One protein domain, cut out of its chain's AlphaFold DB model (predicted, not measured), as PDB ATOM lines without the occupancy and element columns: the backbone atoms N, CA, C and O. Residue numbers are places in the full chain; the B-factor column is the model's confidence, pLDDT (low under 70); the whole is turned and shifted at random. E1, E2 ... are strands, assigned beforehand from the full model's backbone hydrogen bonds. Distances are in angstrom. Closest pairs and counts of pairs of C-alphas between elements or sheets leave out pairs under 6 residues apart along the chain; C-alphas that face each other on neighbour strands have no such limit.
ATOM      1  N   VAL A 380     -44.970  39.165 -41.803       98.19
ATOM      2  CA  VAL A 380     -45.091  39.102 -40.344       98.19
ATOM      3  C   VAL A 380     -46.555  39.280 -39.953       98.19
ATOM      4  O   VAL A 380     -47.177  40.270 -40.338       98.19
ATOM      5  N   TYR A 381     -47.060  38.395 -39.100       98.50
ATOM      6  CA  TYR A 381     -48.382  38.523 -38.499       98.50
ATOM      7  C   TYR A 381     -48.267  38.864 -37.009       98.50
ATOM      8  O   TYR A 381     -47.552  38.184 -36.269       98.50
ATOM      9  N   LEU A 382     -48.958  39.914 -36.560       97.94
ATOM     10  CA  LEU A 382     -48.971  40.364 -35.164       97.94
ATOM     11  C   LEU A 382     -50.387  40.288 -34.586       97.94
ATOM     12  O   LEU A 382     -51.265  41.067 -34.956       97.94
ATOM     13  N   ASP A 383     -50.586  39.393 -33.621       96.88
ATOM     14  CA  ASP A 383     -51.820  39.317 -32.843       96.88
ATOM     15  C   ASP A 383     -51.668  40.131 -31.557       96.88
ATOM     16  O   ASP A 383     -51.070  39.684 -30.570       96.88
ATOM     17  N   ARG A 384     -52.206  41.352 -31.557       95.25
ATOM     18  CA  ARG A 384     -52.114  42.262 -30.407       95.25
ATOM     19  C   ARG A 384     -53.017  41.822 -29.264       95.25
ATOM     20  O   ARG A 384     -52.656  42.028 -28.106       95.25
ATOM     21  N   LEU A 385     -54.154  41.193 -29.572       93.31
ATOM     22  CA  LEU A 385     -55.104  40.699 -28.572       93.31
ATOM     23  C   LEU A 385     -54.479  39.580 -27.737       93.31
ATOM     24  O   LEU A 385     -54.597  39.573 -26.513       93.31
ATOM     25  N   ARG A 386     -53.775  38.658 -28.399       95.06
ATOM     26  CA  ARG A 386     -53.138  37.494 -27.766       95.06
ATOM     27  C   ARG A 386     -51.663  37.714 -27.439       95.06
ATOM     28  O   ARG A 386     -51.040  36.843 -26.833       95.06
ATOM     29  N   ARG A 387     -51.108  38.874 -27.808       93.75
ATOM     30  CA  ARG A 387     -49.686  39.232 -27.668       93.75
ATOM     31  C   ARG A 387     -48.769  38.178 -28.290       93.75
ATOM     32  O   ARG A 387     -47.791  37.759 -27.676       93.75
ATOM     33  N   GLN A 388     -49.114  37.753 -29.500       96.44
ATOM     34  CA  GLN A 388     -48.337  36.812 -30.302       96.44
ATOM     35  C   GLN A 388     -47.782  37.516 -31.538       96.44
ATOM     36  O   GLN A 388     -48.359  38.484 -32.038       96.44
ATOM     37  N   GLY A 389     -46.659  37.022 -32.043       97.12
ATOM     38  CA  GLY A 389     -46.070  37.508 -33.279       97.12
ATOM     39  C   GLY A 389     -45.387  36.373 -34.012       97.12
ATOM     40  O   GLY A 389     -44.665  35.589 -33.400       97.12
ATOM     41  N   PHE A 390     -45.613  36.299 -35.316       98.12
ATOM     42  CA  PHE A 390     -45.137  35.210 -36.154       98.12
ATOM     43  C   PHE A 390     -44.448  35.778 -37.384       98.12
ATOM     44  O   PHE A 390     -44.989  36.652 -38.062       98.12
ATOM     45  N   GLY A 391     -43.251  35.282 -37.676       97.44
ATOM     46  CA  GLY A 391     -42.542  35.611 -38.904       97.44
ATOM     47  C   GLY A 391     -42.686  34.490 -39.924       97.44
ATOM     48  O   GLY A 391     -42.429  33.322 -39.626       97.44
ATOM     49  N   ILE A 392     -43.102  34.853 -41.131       96.06
ATOM     50  CA  ILE A 392     -43.456  33.908 -42.192       96.06
ATOM     51  C   ILE A 392     -42.282  33.790 -43.171       96.06
ATOM     52  O   ILE A 392     -41.735  32.701 -43.364       96.06
ATOM     53  N   ASP A 393     -41.811  34.921 -43.696       92.31
ATOM     54  CA  ASP A 393     -40.758  34.994 -44.715       92.31
ATOM     55  C   ASP A 393     -39.366  35.221 -44.099       92.31
ATOM     56  O   ASP A 393     -38.771  36.287 -44.214       92.31
ATOM     57  N   SER A 394     -38.828  34.208 -43.412       92.38
ATOM     58  CA  SER A 394     -37.477  34.254 -42.815       92.38
ATOM     59  C   SER A 394     -37.262  35.431 -41.853       92.38
ATOM     60  O   SER A 394     -36.206  36.058 -41.837       92.38
ATOM     61  N   ILE A 395     -38.270  35.735 -41.039       95.81
ATOM     62  CA  ILE A 395     -38.205  36.767 -40.003       95.81
ATOM     63  C   ILE A 395     -38.387  36.088 -38.651       95.81
ATOM     64  O   ILE A 395     -39.281  35.267 -38.469       95.81
ATOM     65  N   GLU A 396     -37.530  36.416 -37.698       96.81
ATOM     66  CA  GLU A 396     -37.736  36.070 -36.296       96.81
ATOM     67  C   GLU A 396     -38.518  37.202 -35.627       96.81
ATOM     68  O   GLU A 396     -38.209  38.382 -35.815       96.81
ATOM     69  N   VAL A 397     -39.534  36.838 -34.846       97.62
ATOM     70  CA  VAL A 397     -40.368  37.784 -34.104       97.62
ATOM     71  C   VAL A 397     -40.261  37.469 -32.623       97.62
ATOM     72  O   VAL A 397     -40.436  36.330 -32.202       97.62
ATOM     73  N   THR A 398     -39.966  38.481 -31.818       97.19
ATOM     74  CA  THR A 398     -39.983  38.386 -30.356       97.19
ATOM     75  C   THR A 398     -40.887  39.470 -29.801       97.19
ATOM     76  O   THR A 398     -40.760  40.637 -30.172       97.19
ATOM     77  N   ILE A 399     -41.795  39.098 -28.903       96.44
ATOM     78  CA  ILE A 399     -42.650  40.054 -28.202       96.44
ATOM     79  C   ILE A 399     -41.918  40.533 -26.946       96.44
ATOM     80  O   ILE A 399     -41.592  39.734 -26.072       96.44
ATOM     81  N   ASP A 400     -41.665  41.838 -26.866       93.69
ATOM     82  CA  ASP A 400     -41.014  42.508 -25.740       93.69
ATOM     83  C   ASP A 400     -41.890  43.674 -25.273       93.69
ATOM     84  O   ASP A 400     -41.999  44.708 -25.938       93.69
ATOM     85  N   GLY A 401     -42.585  43.479 -24.152       90.25
ATOM     86  CA  GLY A 401     -43.552  44.455 -23.663       90.25
ATOM     87  C   GLY A 401     -44.632  44.754 -24.708       90.25
ATOM     88  O   GLY A 401     -45.309  43.848 -25.199       90.25
ATOM     89  N   ASP A 402     -44.824  46.030 -25.014       92.31
ATOM     90  CA  ASP A 402     -45.774  46.552 -25.998       92.31
ATOM     91  C   ASP A 402     -45.193  46.625 -27.418       92.31
ATOM     92  O   ASP A 402     -45.750  47.310 -28.278       92.31
ATOM     93  N   ARG A 403     -44.079  45.936 -27.690       95.44
ATOM     94  CA  ARG A 403     -43.416  45.956 -28.994       95.44
ATOM     95  C   ARG A 403     -43.146  44.552 -29.520       95.44
ATOM     96  O   ARG A 403     -42.810  43.636 -28.777       95.44
ATOM     97  N   ALA A 404     -43.232  44.406 -30.835       97.25
ATOM     98  CA  ALA A 404     -42.670  43.283 -31.566       97.25
ATOM     99  C   ALA A 404     -41.286  43.673 -32.092       97.25
ATOM    100  O   ALA A 404     -41.125  44.682 -32.784       97.25
ATOM    101  N   VAL A 405     -40.275  42.884 -31.755       97.69
ATOM    102  CA  VAL A 405     -38.924  42.987 -32.299       97.69
ATOM    103  C   VAL A 405     -38.813  42.020 -33.466       97.69
ATOM    104  O   VAL A 405     -39.015  40.822 -33.291       97.69
ATOM    105  N   LEU A 406     -38.481  42.550 -34.639       97.56
ATOM    106  CA  LEU A 406     -38.302  41.790 -35.871       97.56
ATOM    107  C   LEU A 406     -36.808  41.674 -36.164       97.56
ATOM    108  O   LEU A 406     -36.115  42.697 -36.146       97.56
ATOM    109  N   ARG A 407     -36.320  40.467 -36.447       96.94
ATOM    110  CA  ARG A 407     -34.950  40.213 -36.917       96.94
ATOM    111  C   ARG A 407     -34.999  39.502 -38.263       96.94
ATOM    112  O   ARG A 407     -35.634  38.457 -38.378       96.94
ATOM    113  N   ASP A 408     -34.327  40.059 -39.263       95.06
ATOM    114  CA  ASP A 408     -34.246  39.429 -40.581       95.06
ATOM    115  C   ASP A 408     -33.251  38.266 -40.548       95.06
ATOM    116  O   ASP A 408     -32.100  38.439 -40.145       95.06
ATOM    117  N   LEU A 409     -33.691  37.075 -40.949       93.31
ATOM    118  CA  LEU A 409     -32.836  35.893 -41.069       93.31
ATOM    119  C   LEU A 409     -32.256  35.745 -42.481       93.31
ATOM    120  O   LEU A 409     -31.317  34.973 -42.654       93.31
ATOM    121  N   ALA A 410     -32.784  36.477 -43.469       88.75
ATOM    122  CA  ALA A 410     -32.234  36.520 -44.824       88.75
ATOM    123  C   ALA A 410     -31.036  37.480 -44.953       88.75
ATOM    124  O   ALA A 410     -30.333  37.436 -45.959       88.75
ATOM    125  N   ASP A 411     -30.809  38.336 -43.945       85.62
ATOM    126  CA  ASP A 411     -29.737  39.346 -43.900       85.62
ATOM    127  C   ASP A 411     -29.685  40.232 -45.163       85.62
ATOM    128  O   ASP A 411     -28.626  40.610 -45.664       85.62
ATOM    129  N   SER A 412     -30.862  40.554 -45.711       88.94
ATOM    130  CA  SER A 412     -30.999  41.315 -46.952       88.94
ATOM    131  C   SER A 412     -32.014  42.445 -46.773       88.94
ATOM    132  O   SER A 412     -33.191  42.160 -46.556       88.94
ATOM    133  N   PRO A 413     -31.618  43.725 -46.908       93.06
ATOM    134  CA  PRO A 413     -32.545  44.846 -46.810       93.06
ATOM    135  C   PRO A 413     -33.752  44.714 -47.757       93.06
ATOM    136  O   PRO A 413     -33.596  44.783 -48.983       93.06
ATOM    137  N   ARG A 414     -34.966  44.588 -47.204       95.19
ATOM    138  CA  ARG A 414     -36.215  44.379 -47.966       95.19
ATOM    139  C   ARG A 414     -37.419  45.074 -47.339       95.19
ATOM    140  O   ARG A 414     -37.404  45.443 -46.167       95.19
ATOM    141  N   GLU A 415     -38.447  45.295 -48.152       96.62
ATOM    142  CA  GLU A 415     -39.760  45.684 -47.638       96.62
ATOM    143  C   GLU A 415     -40.416  44.466 -46.989       96.62
ATOM    144  O   GLU A 415     -40.385  43.372 -47.550       96.62
ATOM    145  N   VAL A 416     -41.000  44.668 -45.814       96.69
ATOM    146  CA  VAL A 416     -41.690  43.642 -45.032       96.69
ATOM    147  C   VAL A 416     -43.103  44.121 -44.770       96.69
ATOM    148  O   VAL A 416     -43.310  45.183 -44.172       96.69
ATOM    149  N   ARG A 417     -44.082  43.330 -45.204       97.81
ATOM    150  CA  ARG A 417     -45.497  43.551 -44.927       97.81
ATOM    151  C   ARG A 417     -45.854  42.945 -43.576       97.81
ATOM    152  O   ARG A 417     -45.730  41.745 -43.366       97.81
ATOM    153  N   ILE A 418     -46.354  43.778 -42.681       98.12
ATOM    154  CA  ILE A 418     -46.882  43.384 -41.380       98.12
ATOM    155  C   ILE A 418     -48.401  43.420 -41.462       98.12
ATOM    156  O   ILE A 418     -48.960  44.444 -41.864       98.12
ATOM    157  N   VAL A 419     -49.062  42.338 -41.063       97.88
ATOM    158  CA  VAL A 419     -50.519  42.281 -40.905       97.88
ATOM    159  C   VAL A 419     -50.858  42.098 -39.431       97.88
ATOM    160  O   VAL A 419     -50.206  41.335 -38.721       97.88
ATOM    161  N   PHE A 420     -51.864  42.829 -38.960       97.19
ATOM    162  CA  PHE A 420     -52.350  42.748 -37.585       97.19
ATOM    163  C   PHE A 420     -53.649  41.936 -37.496       97.19
ATOM    164  O   PHE A 420     -54.363  41.789 -38.485       97.19
ATOM    165  N   ASP A 421     -54.000  41.482 -36.291       95.44
ATOM    166  CA  ASP A 421     -55.226  40.724 -35.970       95.44
ATOM    167  C   ASP A 421     -56.535  41.296 -36.544       95.44
ATOM    168  O   ASP A 421     -57.453  40.549 -36.883       95.44
ATOM    169  N   ASN A 422     -56.619  42.617 -36.691       93.81
ATOM    170  CA  ASN A 422     -57.786  43.319 -37.224       93.81
ATOM    171  C   ASN A 422     -57.747  43.525 -38.752       93.81
ATOM    172  O   ASN A 422     -58.548  44.292 -39.279       93.81
ATOM    173  N   GLY A 423     -56.776  42.932 -39.449       94.00
ATOM    174  CA  GLY A 423     -56.578  43.063 -40.893       94.00
ATOM    175  C   GLY A 423     -55.862  44.341 -41.347       94.00
ATOM    176  O   GLY A 423     -55.561  44.475 -42.534       94.00
ATOM    177  N   THR A 424     -55.545  45.280 -40.445       95.31
ATOM    178  CA  THR A 424     -54.718  46.442 -40.813       95.31
ATOM    179  C   THR A 424     -53.314  46.001 -41.216       95.31
ATOM    180  O   THR A 424     -52.797  44.991 -40.733       95.31
ATOM    181  N   ARG A 425     -52.697  46.759 -42.128       96.56
ATOM    182  CA  ARG A 425     -51.403  46.421 -42.724       96.56
ATOM    183  C   ARG A 425     -50.423  47.576 -42.574       96.56
ATOM    184  O   ARG A 425     -50.807  48.739 -42.689       96.56
ATOM    185  N   LYS A 426     -49.149  47.254 -42.372       95.81
ATOM    186  CA  LYS A 426     -48.047  48.218 -42.353       95.81
ATOM    187  C   LYS A 426     -46.856  47.645 -43.099       95.81
ATOM    188  O   LYS A 426     -46.428  46.541 -42.798       95.81
ATOM    189  N   THR A 427     -46.288  48.413 -44.018       97.19
ATOM    190  CA  THR A 427     -45.018  48.050 -44.652       97.19
ATOM    191  C   THR A 427     -43.881  48.796 -43.971       97.19
ATOM    192  O   THR A 427     -44.001  49.990 -43.683       97.19
ATOM    193  N   ILE A 428     -42.791  48.090 -43.687       96.38
ATOM    194  CA  ILE A 428     -41.549  48.695 -43.215       96.38
ATOM    195  C   ILE A 428     -40.379  48.237 -44.081       96.38
ATOM    196  O   ILE A 428     -40.338  47.095 -44.532       96.38
ATOM    197  N   ARG A 429     -39.373  49.099 -44.202       96.31
ATOM    198  CA  ARG A 429     -38.039  48.691 -44.627       96.31
ATOM    199  C   ARG A 429     -37.355  47.972 -43.461       96.31
ATOM    200  O   ARG A 429     -37.117  48.594 -42.424       96.31
ATOM    201  N   LEU A 430     -37.060  46.681 -43.601       95.56
ATOM    202  CA  LEU A 430     -36.330  45.903 -42.598       95.56
ATOM    203  C   LEU A 430     -34.853  45.801 -42.988       95.56
ATOM    204  O   LEU A 430     -34.515  45.262 -44.038       95.56
ATOM    205  N   GLU A 431     -33.977  46.307 -42.119       94.12
ATOM    206  CA  GLU A 431     -32.518  46.259 -42.279       94.12
ATOM    207  C   GLU A 431     -31.903  45.617 -41.031       94.12
ATOM    208  O   GLU A 431     -31.563  46.285 -40.055       94.12
ATOM    209  N   GLY A 432     -31.856  44.283 -41.024       93.62
ATOM    210  CA  GLY A 432     -31.351  43.473 -39.913       93.62
ATOM    211  C   GLY A 432     -32.302  43.398 -38.713       93.62
ATOM    212  O   GLY A 432     -32.691  42.302 -38.311       93.62
ATOM    213  N   ARG A 433     -32.709  44.539 -38.136       95.62
ATOM    214  CA  ARG A 433     -33.613  44.590 -36.974       95.62
ATOM    215  C   ARG A 433     -34.554  45.790 -37.014       95.62
ATOM    216  O   ARG A 433     -34.130  46.909 -37.278       95.62
ATOM    217  N   ALA A 434     -35.814  45.579 -36.647       96.31
ATOM    218  CA  ALA A 434     -36.796  46.644 -36.451       96.31
ATOM    219  C   ALA A 434     -37.629  46.405 -35.187       96.31
ATOM    220  O   ALA A 434     -37.676  45.298 -34.650       96.31
ATOM    221  N   SER A 435     -38.296  47.450 -34.695       95.81
ATOM    222  CA  SER A 435     -39.221  47.335 -33.569       95.81
ATOM    223  C   SER A 435     -40.536  48.042 -33.861       95.81
ATOM    224  O   SER A 435     -40.558  49.239 -34.154       95.81
ATOM    225  N   VAL A 436     -41.632  47.306 -33.731       95.62
ATOM    226  CA  VAL A 436     -42.982  47.708 -34.129       95.62
ATOM    227  C   VAL A 436     -43.865  47.767 -32.889       95.62
ATOM    228  O   VAL A 436     -43.824  46.861 -32.066       95.62
ATOM    229  N   SER A 437     -44.634  48.844 -32.735       92.50
ATOM    230  CA  SER A 437     -45.589  48.984 -31.630       92.50
ATOM    231  C   SER A 437     -46.744  47.992 -31.779       92.50
ATOM    232  O   SER A 437     -47.260  47.813 -32.880       92.50
ATOM    233  N   LEU A 438     -47.156  47.381 -30.669       91.38
ATOM    234  CA  LEU A 438     -48.377  46.583 -30.546       91.38
ATOM    235  C   LEU A 438     -49.554  47.404 -30.010       91.38
ATOM    236  O   LEU A 438     -50.681  46.912 -30.007       91.38
ATOM    237  N   ALA A 439     -49.320  48.640 -29.554       85.06
ATOM    238  CA  ALA A 439     -50.410  49.547 -29.219       85.06
ATOM    239  C   ALA A 439     -51.231  49.838 -30.483       85.06
ATOM    240  O   ALA A 439     -50.664  50.060 -31.554       85.06
ATOM    241  N   ALA A 440     -52.559  49.823 -30.364       72.75
ATOM    242  CA  ALA A 440     -53.420  50.271 -31.449       72.75
ATOM    243  C   ALA A 440     -53.104  51.743 -31.755       72.75
ATOM    244  O   ALA A 440     -53.033  52.562 -30.836       72.75
ATOM    245  N   ASP A 441     -52.894  52.074 -33.030       62.38
ATOM    246  CA  ASP A 441     -52.709  53.457 -33.459       62.38
ATOM    247  C   ASP A 441     -54.020  54.229 -33.198       62.38
ATOM    248  O   ASP A 441     -54.949  54.167 -33.995       62.38
ATOM    249  N   GLY A 442     -54.099  54.921 -32.055       50.84
ATOM    250  CA  GLY A 442     -55.182  55.841 -31.689       50.84
ATOM    251  C   GLY A 442     -56.485  55.180 -31.223       50.84
ATOM    252  O   GLY A 442     -57.343  54.838 -32.032       50.84
ATOM    253  N   SER A 443     -56.658  55.084 -29.902       33.19
ATOM    254  CA  SER A 443     -57.977  55.091 -29.246       33.19
ATOM    255  C   SER A 443     -58.459  56.516 -29.016       33.19
ATOM    256  O   SER A 443     -57.609  57.304 -28.527       33.19
TER     257      SER A 443
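AT A GLANCE: This is residues 380 to 443 of the 443 residues of an uncharacterized protein of Pirellulaceae bacterium (UniProt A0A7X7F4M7). A small sandwich of two curved sheets, E2 E1 E5 E6 and E3 E4 E7, comes near to a barrel: E2 and E3 run side by side along one seam, while the other seam, between E6 and E7, is open and bridged at one end by their link. The tail after E7 runs off at one end. The printed part has 64 residues, no named helix and seven strands, E1 to E7 in chain order. It is all strand, with one mixed sheet in the order E2, E1, E5, E6 and one antiparallel sheet in the order E3, E4, E7. The whole is compact, with a radius of gyration of the C-alphas of 11.0 A, yet elongated, spanning 35 by 19 by 17 A.

HOW THE PARTS SIT: E1, residues 380 to 383, and E2, residues 388 to 391, form an antiparallel hairpin, with N 381 and O 390 2.9 A apart, within hydrogen-bond range. After a tight link comes E3, residues 395 to 400, in the other sheet; the closest C-alphas of E2 and E3, those of Gly 391 and Val 397, are 5.7 A apart. E3 and E4, residues 403 to 408, form a hairpin, with N 398 and O 405 at 2.9 A. The chain then returns to the first sheet with E5, residues 414 to 420, parallel to E1 at 22 degrees, with N 382 and O 419 at 2.9 A. E5 and E6, residues 425 to 430, form a hairpin, with N 416 and O 428 at 2.8 A. E7, residues 433 to 437, is antiparallel to E4, with N 404 and O 436 at 2.8 A, and meets E6 only through their link. The facing parts of the two sheets are 8.6 A apart centre to centre, their best planes 39 degrees apart. E2 and E7, for instance, are apart.

IN THESE COORDINATES: E1 begins at C-alpha 380, at (-45.091, 39.102, -40.344), and is 10.1 A long; E2 is 10.4 A. E3 measures 15.6 A, E4 16.2 A and E6 15.1 A. E5, the longest strand, runs 19.3 A from C-alpha 414 at (-36.215, 44.379, -47.966). E7, 13.8 A, ends at C-alpha 437, at (-45.589, 48.984, -31.630).

THE WHOLE: The two C-alphas farthest apart, those of Asp 411 and Ser 443, are 35.5 A apart. The printed part has no cut, and the six links between the strands are tight. Its mean pLDDT is 92.6; residues 441 to 443 are under 70, and Ser 443 is the chain's last residue.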